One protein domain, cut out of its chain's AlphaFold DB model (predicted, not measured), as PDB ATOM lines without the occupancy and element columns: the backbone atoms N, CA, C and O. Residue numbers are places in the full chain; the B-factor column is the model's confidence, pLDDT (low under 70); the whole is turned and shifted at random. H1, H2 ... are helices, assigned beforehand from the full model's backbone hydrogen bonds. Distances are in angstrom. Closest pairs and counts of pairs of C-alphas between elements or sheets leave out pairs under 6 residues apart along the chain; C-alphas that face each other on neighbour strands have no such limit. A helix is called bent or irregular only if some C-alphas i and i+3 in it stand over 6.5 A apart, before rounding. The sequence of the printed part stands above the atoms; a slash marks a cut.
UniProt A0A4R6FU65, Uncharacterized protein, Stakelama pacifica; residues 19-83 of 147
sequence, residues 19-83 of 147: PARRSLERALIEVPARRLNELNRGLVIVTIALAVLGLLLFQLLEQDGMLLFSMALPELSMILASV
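Overview. This is residues 19 to 83 of the 147 residues of an uncharacterized protein of Stakelama pacifica (UniProt A0A4R6FU65). Going along from residue 19, you see three helices joined end to end as a wide, open U: H1 makes one side, H2 the base, and the bent helix H3 the other side, its second arm H3b turning inward. The middle of the U is empty, and no helix touches another. The printed part has 65 residues with three named helices, in the order H1, H2, H3, and no named strand; the class is all helix. The whole is extended, with a radius of gyration of the C-alphas of 18.6 A, and flat, spanning 51 by 32 by 15 A.

Arrangement. Begin with H1, residues 19 to 37; a tight link of 3 residues leads to H2, residues 41 to 60, and H1 and H2 are apart. Another tight link of 3 residues leads to H3, residues 64 to 82, assigned as one helix by its hydrogen bonds but bent: C-alphas 71 and 74 are 6.6 A apart. Its arms, H3a, residues 64 to 71, and H3b, residues 74 to 82, stand at a steep tilt of 43 degrees. H2 and H3a are only just apart, 8.1 A at their closest C-alphas. H1 is apart from both arms, and H2 is apart from H3b. In H2, H3a and H3b every O i to N i+4 pair is within hydrogen-bond range; in H1, 13 of 15 are.

Along the chain. Find C-alpha 19 at (147.597, 158.774, 160.850); from there H1 runs 25.7 A to C-alpha 37. H1 is irregular, but only just: C-alphas 28 and 31 are 6.51 A apart. H2 runs 28.1 A from C-alpha 41 at (153.027, 154.700, 195.198) to C-alpha 60. H3a measures 10.6 A, and H3b runs 12.1 A to C-alpha 82 at (126.912, 176.889, 184.088).

Size, cuts and confidence. Look for the two C-alphas farthest apart at Pro 19 and Asp 64, 53.0 A. The printed part has no cut, and neither link is long. The mean pLDDT of the printed part is 72.2; residues 19 to 40 and 62 to 69 are under 70, where the model's confidence is low.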
ATOM      1  N   PRO A  19     146.498 158.627 159.884       61.41
ATOM      2  CA  PRO A  19     147.597 158.774 160.850       61.41
ATOM      3  C   PRO A  19     147.154 159.477 162.147       61.41
ATOM      4  O   PRO A  19     147.701 159.197 163.214       61.41
ATOM      5  N   ALA A  20     146.097 160.296 162.065       61.06
ATOM      6  CA  ALA A  20     145.399 160.902 163.194       61.06
ATOM      7  C   ALA A  20     144.877 159.872 164.216       61.06
ATOM      8  O   ALA A  20     144.991 160.106 165.415       61.06
ATOM      9  N   ARG A  21     144.371 158.709 163.775       61.34
ATOM     10  CA  ARG A  21     143.865 157.637 164.651       61.34
ATOM     11  C   ARG A  21     144.993 156.994 165.455       61.34
ATOM     12  O   ARG A  21     144.848 156.843 166.660       61.34
ATOM     13  N   ARG A  22     146.144 156.717 164.828       65.00
ATOM     14  CA  ARG A  22     147.341 156.213 165.530       65.00
ATOM     15  C   ARG A  22     147.911 157.239 166.504       65.00
ATOM     16  O   ARG A  22     148.291 156.873 167.609       65.00
ATOM     17  N   SER A  23     147.965 158.521 166.134       64.31
ATOM     18  CA  SER A  23     148.396 159.562 167.078       64.31
ATOM     19  C   SER A  23     147.417 159.727 168.237       64.31
ATOM     20  O   SER A  23     147.853 159.937 169.364       64.31
ATOM     21  N   LEU A  24     146.115 159.585 167.976       62.09
ATOM     22  CA  LEU A  24     145.084 159.666 169.001       62.09
ATOM     23  C   LEU A  24     145.154 158.458 169.933       62.09
ATOM     24  O   LEU A  24     145.117 158.640 171.136       62.09
ATOM     25  N   GLU A  25     145.357 157.253 169.406       64.19
ATOM     26  CA  GLU A  25     145.546 156.023 170.182       64.19
ATOM     27  C   GLU A  25     146.797 156.099 171.069       64.19
ATOM     28  O   GLU A  25     146.736 155.814 172.264       64.19
ATOM     29  N   ARG A  26     147.919 156.601 170.538       64.69
ATOM     30  CA  ARG A  26     149.118 156.847 171.354       64.69
ATOM     31  C   ARG A  26     148.883 157.911 172.424       64.69
ATOM     32  O   ARG A  26     149.322 157.742 173.559       64.69
ATOM     33  N   ALA A  27     148.181 158.992 172.091       66.81
ATOM     34  CA  ALA A  27     147.890 160.072 173.031       66.81
ATOM     35  C   ALA A  27     146.870 159.673 174.112       66.81
ATOM     36  O   ALA A  27     147.007 160.115 175.251       66.81
ATOM     37  N   LEU A  28     145.879 158.840 173.783       63.28
ATOM     38  CA  LEU A  28     144.823 158.404 174.703       63.28
ATOM     39  C   LEU A  28     145.180 157.156 175.506       63.28
ATOM     40  O   LEU A  28     144.588 156.955 176.560       63.28
ATOM     41  N   ILE A  29     146.091 156.313 175.019       68.00
ATOM     42  CA  ILE A  29     146.377 155.018 175.647       68.00
ATOM     43  C   ILE A  29     147.833 154.956 176.095       68.00
ATOM     44  O   ILE A  29     148.093 154.828 177.287       68.00
ATOM     45  N   GLU A  30     148.800 155.101 175.188       67.88
ATOM     46  CA  GLU A  30     150.220 154.900 175.528       67.88
ATOM     47  C   GLU A  30     150.779 155.984 176.462       67.88
ATOM     48  O   GLU A  30     151.508 155.680 177.411       67.88
ATOM     49  N   VAL A  31     150.448 157.253 176.211       66.31
ATOM     50  CA  VAL A  31     150.911 158.390 177.022       66.31
ATOM     51  C   VAL A  31     150.344 158.343 178.446       66.31
ATOM     52  O   VAL A  31     151.136 158.418 179.392       66.31
ATOM     53  N   PRO A  32     149.022 158.191 178.655       59.62
ATOM     54  CA  PRO A  32     148.488 158.040 179.999       59.62
ATOM     55  C   PRO A  32     148.929 156.726 180.639       59.62
ATOM     56  O   PRO A  32     149.259 156.755 181.815       59.62
ATOM     57  N   ALA A  33     149.058 155.611 179.909       63.84
ATOM     58  CA  ALA A  33     149.576 154.364 180.481       63.84
ATOM     59  C   ALA A  33     151.012 154.512 181.010       63.84
ATOM     60  O   ALA A  33     151.311 154.047 182.108       63.84
ATOM     61  N   ARG A  34     151.898 155.220 180.293       64.62
ATOM     62  CA  ARG A  34     153.251 155.527 180.792       64.62
ATOM     63  C   ARG A  34     153.222 156.438 182.016       64.62
ATOM     64  O   ARG A  34     153.934 156.174 182.976       64.62
ATOM     65  N   ARG A  35     152.364 157.462 182.018       64.19
ATOM     66  CA  ARG A  35     152.189 158.364 183.171       64.19
ATOM     67  C   ARG A  35     151.595 157.654 184.387       64.19
ATOM     68  O   ARG A  35     151.991 157.959 185.504       64.19
ATOM     69  N   LEU A  36     150.685 156.707 184.168       61.16
ATOM     70  CA  LEU A  36     150.117 155.839 185.198       61.16
ATOM     71  C   LEU A  36     151.169 154.867 185.744       61.16
ATOM     72  O   LEU A  36     151.170 154.585 186.934       61.16
ATOM     73  N   ASN A  37     152.100 154.405 184.908       65.44
ATOM     74  CA  ASN A  37     153.214 153.559 185.343       65.44
ATOM     75  C   ASN A  37     154.283 154.340 186.135       65.44
ATOM     76  O   ASN A  37     154.966 153.783 186.988       65.44
ATOM     77  N   GLU A  38     154.406 155.645 185.885       68.25
ATOM     78  CA  GLU A  38     155.240 156.574 186.661       68.25
ATOM     79  C   GLU A  38     154.544 157.090 187.935       68.25
ATOM     80  O   GLU A  38     155.122 157.897 188.672       68.25
ATOM     81  N   LEU A  39     153.310 156.652 188.224       64.12
ATOM     82  CA  LEU A  39     152.607 157.093 189.420       64.12
ATOM     83  C   LEU A  39     153.327 156.622 190.678       64.12
ATOM     84  O   LEU A  39     153.465 155.435 190.972       64.12
ATOM     85  N   ASN A  40     153.745 157.610 191.461       68.06
ATOM     86  CA  ASN A  40     154.344 157.397 192.757       68.06
ATOM     87  C   ASN A  40     153.360 156.619 193.648       68.06
ATOM     88  O   ASN A  40     152.187 156.988 193.751       68.06
ATOM     89  N   ARG A  41     153.840 155.567 194.323       74.50
ATOM     90  CA  ARG A  41     153.027 154.700 195.198       74.50
ATOM     91  C   ARG A  41     152.238 155.508 196.234       74.50
ATOM     92  O   ARG A  41     151.125 155.131 196.584       74.50
ATOM     93  N   GLY A  42     152.775 156.654 196.662       72.94
ATOM     94  CA  GLY A  42     152.084 157.599 197.539       72.94
ATOM     95  C   GLY A  42     150.787 158.163 196.951       72.94
ATOM     96  O   GLY A  42     149.793 158.225 197.665       72.94
ATOM     97  N   LEU A  43     150.743 158.511 195.657       74.88
ATOM     98  CA  LEU A  43     149.512 159.015 195.033       74.88
ATOM     99  C   LEU A  43     148.448 157.921 194.961       74.88
ATOM    100  O   LEU A  43     147.284 158.202 195.221       74.88
ATOM    101  N   VAL A  44     148.850 156.685 194.653       80.00
ATOM    102  CA  VAL A  44     147.950 155.522 194.603       80.00
ATOM    103  C   VAL A  44     147.348 155.249 195.980       80.00
ATOM    104  O   VAL A  44     146.139 155.095 196.103       80.00
ATOM    105  N   ILE A  45     148.164 155.272 197.037       81.19
ATOM    106  CA  ILE A  45     147.678 155.102 198.413       81.19
ATOM    107  C   ILE A  45     146.714 156.231 198.792       81.19
ATOM    108  O   ILE A  45     145.654 155.959 199.344       81.19
ATOM    109  N   VAL A  46     147.041 157.483 198.461       79.12
ATOM    110  CA  VAL A  46     146.173 158.638 198.739       79.12
ATOM    111  C   VAL A  46     144.853 158.540 197.975       79.12
ATOM    112  O   VAL A  46     143.803 158.766 198.563       79.12
ATOM    113  N   THR A  47     144.875 158.163 196.695       77.81
ATOM    114  CA  THR A  47     143.642 158.002 195.902       77.81
ATOM    115  C   THR A  47     142.790 156.847 196.402       77.81
ATOM    116  O   THR A  47     141.577 157.007 196.507       77.81
ATOM    117  N   ILE A  48     143.396 155.720 196.781       87.12
ATOM    118  CA  ILE A  48     142.674 154.609 197.412       87.12
ATOM    119  C   ILE A  48     142.083 155.052 198.754       87.12
ATOM    120  O   ILE A  48     140.913 154.791 199.010       87.12
ATOM    121  N   ALA A  49     142.845 155.764 199.588       84.94
ATOM    122  CA  ALA A  49     142.359 156.272 200.868       84.94
ATOM    123  C   ALA A  49     141.185 157.247 200.688       84.94
ATOM    124  O   ALA A  49     140.192 157.139 201.401       84.94
ATOM    125  N   LEU A  50     141.257 158.145 199.701       85.88
ATOM    126  CA  LEU A  50     140.157 159.042 199.336       85.88
ATOM    127  C   LEU A  50     138.936 158.282 198.815       85.88
ATOM    128  O   LEU A  50     137.817 158.619 199.188       85.88
ATOM    129  N   ALA A  51     139.128 157.257 197.985       87.88
ATOM    130  CA  ALA A  51     138.033 156.440 197.469       87.88
ATOM    131  C   ALA A  51     137.336 155.660 198.592       87.88
ATOM    132  O   ALA A  51     136.109 155.648 198.663       87.88
ATOM    133  N   VAL A  52     138.110 155.061 199.500       91.00
ATOM    134  CA  VAL A  52     137.592 154.359 200.683       91.00
ATOM    135  C   VAL A  52     136.870 155.329 201.612       91.00
ATOM    136  O   VAL A  52     135.779 155.013 202.073       91.00
ATOM    137  N   LEU A  53     137.428 156.519 201.847       86.31
ATOM    138  CA  LEU A  53     136.784 157.560 202.644       86.31
ATOM    139  C   LEU A  53     135.468 158.018 202.007       86.31
ATOM    140  O   LEU A  53     134.464 158.115 202.701       86.31
ATOM    141  N   GLY A  54     135.448 158.252 200.693       81.75
ATOM    142  CA  GLY A  54     134.237 158.618 199.960       81.75
ATOM    143  C   GLY A  54     133.165 157.532 200.030       81.75
ATOM    144  O   GLY A  54     132.000 157.838 200.265       81.75
ATOM    145  N   LEU A  55     133.561 156.263 199.907       83.62
ATOM    146  CA  LEU A  55     132.659 155.123 200.054       83.62
ATOM    147  C   LEU A  55     132.115 155.006 201.485       83.62
ATOM    148  O   LEU A  55     130.929 154.758 201.666       83.62
ATOM    149  N   LEU A  56     132.965 155.213 202.495       82.88
ATOM    150  CA  LEU A  56     132.570 155.228 203.903       82.88
ATOM    151  C   LEU A  56     131.587 156.354 204.195       82.88
ATOM    152  O   LEU A  56     130.564 156.101 204.813       82.88
ATOM    153  N   LEU A  57     131.864 157.570 203.720       76.88
ATOM    154  CA  LEU A  57     130.958 158.710 203.849       76.88
ATOM    155  C   LEU A  57     129.624 158.439 203.151       76.88
ATOM    156  O   LEU A  57     128.579 158.744 203.710       76.88
ATOM    157  N   PHE A  58     129.654 157.826 201.967       72.56
ATOM    158  CA  PHE A  58     128.449 157.445 201.234       72.56
ATOM    159  C   PHE A  58     127.603 156.414 201.995       72.56
ATOM    160  O   PHE A  58     126.386 156.543 202.033       72.56
ATOM    161  N   GLN A  59     128.240 155.423 202.624       75.88
ATOM    162  CA  GLN A  59     127.560 154.416 203.446       75.88
ATOM    163  C   GLN A  59     127.071 154.982 204.788       75.88
ATOM    164  O   GLN A  59     126.013 154.589 205.258       75.88
ATOM    165  N   LEU A  60     127.813 155.912 205.404       71.19
ATOM    166  CA  LEU A  60     127.417 156.566 206.660       71.19
ATOM    167  C   LEU A  60     126.250 157.543 206.474       71.19
ATOM    168  O   LEU A  60     125.527 157.824 207.426       71.19
ATOM    169  N   LEU A  61     126.074 158.067 205.261       70.81
ATOM    170  CA  LEU A  61     124.917 158.857 204.851       70.81
ATOM    171  C   LEU A  61     123.698 157.939 204.608       70.81
ATOM    172  O   LEU A  61     123.096 157.951 203.535       70.81
ATOM    173  N   GLU A  62     123.305 157.125 205.590       63.84
ATOM    174  CA  GLU A  62     122.024 156.414 205.512       63.84
ATOM    175  C   GLU A  62     120.848 157.414 205.453       63.84
ATOM    176  O   GLU A  62     120.866 158.453 206.111       63.84
ATOM    177  N   GLN A  63     119.864 157.077 204.604       58.00
ATOM    178  CA  GLN A  63     118.543 157.678 204.306       58.00
ATOM    179  C   GLN A  63     118.397 159.215 204.228       58.00
ATOM    180  O   GLN A  63     117.919 159.707 203.204       58.00
ATOM    181  N   ASP A  64     118.833 159.987 205.216       63.62
ATOM    182  CA  ASP A  64     118.717 161.454 205.215       63.62
ATOM    183  C   ASP A  64     119.793 162.122 204.349       63.62
ATOM    184  O   ASP A  64     119.553 163.152 203.712       63.62
ATOM    185  N   GLY A  65     120.968 161.496 204.249       61.44
ATOM    186  CA  GLY A  65     122.061 161.965 203.401       61.44
ATOM    187  C   GLY A  65     121.715 161.924 201.916       61.44
ATOM    188  O   GLY A  65     121.987 162.878 201.195       61.44
ATOM    189  N   MET A  66     121.054 160.854 201.468       65.00
ATOM    190  CA  MET A  66     120.547 160.738 200.097       65.00
ATOM    191  C   MET A  66     119.486 161.792 199.788       65.00
ATOM    192  O   MET A  66     119.468 162.324 198.682       65.00
ATOM    193  N   LEU A  67     118.629 162.118 200.756       68.19
ATOM    194  CA  LEU A  67     117.564 163.102 200.589       68.19
ATOM    195  C   LEU A  67     118.151 164.516 200.481       68.19
ATOM    196  O   LEU A  67     117.874 165.214 199.507       68.19
ATOM    197  N   LEU A  68     119.072 164.883 201.376       69.06
ATOM    198  CA  LEU A  68     119.844 166.130 201.300       69.06
ATOM    199  C   LEU A  68     120.661 166.228 200.005       69.06
ATOM    200  O   LEU A  68     120.649 167.264 199.341       69.06
ATOM    201  N   PHE A  69     121.324 165.143 199.600       69.88
ATOM    202  CA  PHE A  69     122.099 165.112 198.361       69.88
ATOM    203  C   PHE A  69     121.192 165.208 197.131       69.88
ATOM    204  O   PHE A  69     121.540 165.891 196.174       69.88
ATOM    205  N   SER A  70     120.006 164.590 197.160       72.50
ATOM    206  CA  SER A  70     118.999 164.699 196.099       72.50
ATOM    207  C   SER A  70     118.401 166.102 195.994       72.50
ATOM    208  O   SER A  70     118.093 166.537 194.889       72.50
ATOM    209  N   MET A  71     118.296 166.836 197.107       79.31
ATOM    210  CA  MET A  71     117.875 168.240 197.111       79.31
ATOM    211  C   MET A  71     118.985 169.188 196.641       79.31
ATOM    212  O   MET A  71     118.685 170.193 196.006       79.31
ATOM    213  N   ALA A  72     120.253 168.855 196.899       77.88
ATOM    214  CA  ALA A  72     121.413 169.611 196.421       77.88
ATOM    215  C   ALA A  72     121.798 169.278 194.965       77.88
ATOM    216  O   ALA A  72     122.441 170.074 194.283       77.88
ATOM    217  N   LEU A  73     121.400 168.107 194.461       81.25
ATOM    218  CA  LEU A  73     121.691 167.614 193.110       81.25
ATOM    219  C   LEU A  73     121.273 168.589 191.993       81.25
ATOM    220  O   LEU A  73     122.085 168.818 191.096       81.25
ATOM    221  N   PRO A  74     120.069 169.196 192.021       79.75
ATOM    222  CA  PRO A  74     119.664 170.212 191.057       79.75
ATOM    223  C   PRO A  74     120.587 171.430 191.073       79.75
ATOM    224  O   PRO A  74     121.007 171.888 190.013       79.75
ATOM    225  N   GLU A  75     120.963 171.909 192.260       81.94
ATOM    226  CA  GLU A  75     121.877 173.044 192.425       81.94
ATOM    227  C   GLU A  75     123.261 172.727 191.853       81.94
ATOM    228  O   GLU A  75     123.800 173.485 191.047       81.94
ATOM    229  N   LEU A  76     123.801 171.551 192.176       78.31
ATOM    230  CA  LEU A  76     125.065 171.076 191.619       78.31
ATOM    231  C   LEU A  76     124.981 170.913 190.100       78.31
ATOM    232  O   LEU A  76     125.913 171.289 189.394       78.31
ATOM    233  N   SER A  77     123.863 170.407 189.578       77.25
ATOM    234  CA  SER A  77     123.655 170.264 188.137       77.25
ATOM    235  C   SER A  77     123.589 171.616 187.426       77.25
ATOM    236  O   SER A  77     124.128 171.743 186.332       77.25
ATOM    237  N   MET A  78     123.006 172.637 188.061       79.81
ATOM    238  CA  MET A  78     122.960 174.003 187.545       79.81
ATOM    239  C   MET A  78     124.350 174.643 187.564       79.81
ATOM    240  O   MET A  78     124.743 175.268 186.581       79.81
ATOM    241  N   ILE A  79     125.118 174.450 188.639       78.69
ATOM    242  CA  ILE A  79     126.507 174.916 188.724       78.69
ATOM    243  C   ILE A  79     127.347 174.244 187.637       78.69
ATOM    244  O   ILE A  79     128.052 174.933 186.908       78.69
ATOM    245  N   LEU A  80     127.235 172.922 187.471       72.50
ATOM    246  CA  LEU A  80     127.957 172.183 186.434       72.50
ATOM    247  C   LEU A  80     127.505 172.563 185.019       72.50
ATOM    248  O   LEU A  80     128.341 172.637 184.128       72.50
ATOM    249  N   ALA A  81     126.216 172.819 184.801       74.38
ATOM    250  CA  ALA A  81     125.698 173.272 183.511       74.38
ATOM    251  C   ALA A  81     126.121 174.713 183.182       74.38
ATOM    252  O   ALA A  81     126.266 175.050 182.010       74.38
ATOM    253  N   SER A  82     126.338 175.543 184.206       73.25
ATOM    254  CA  SER A  82     126.912 176.889 184.088       73.25
ATOM    255  C   SER A  82     128.403 176.857 183.735       73.25
ATOM    256  O   SER A  82     128.947 177.836 183.225       73.25
ATOM    257  N   VAL A  83     129.084 175.727 183.963       73.88
ATOM    258  CA  VAL A  83     130.457 175.548 183.490       73.88
ATOM    259  C   VAL A  83     130.428 175.361 181.978       73.88
ATOM    260  O   VAL A  83     130.221 174.266 181.451       73.88
TER     261      VAL A  83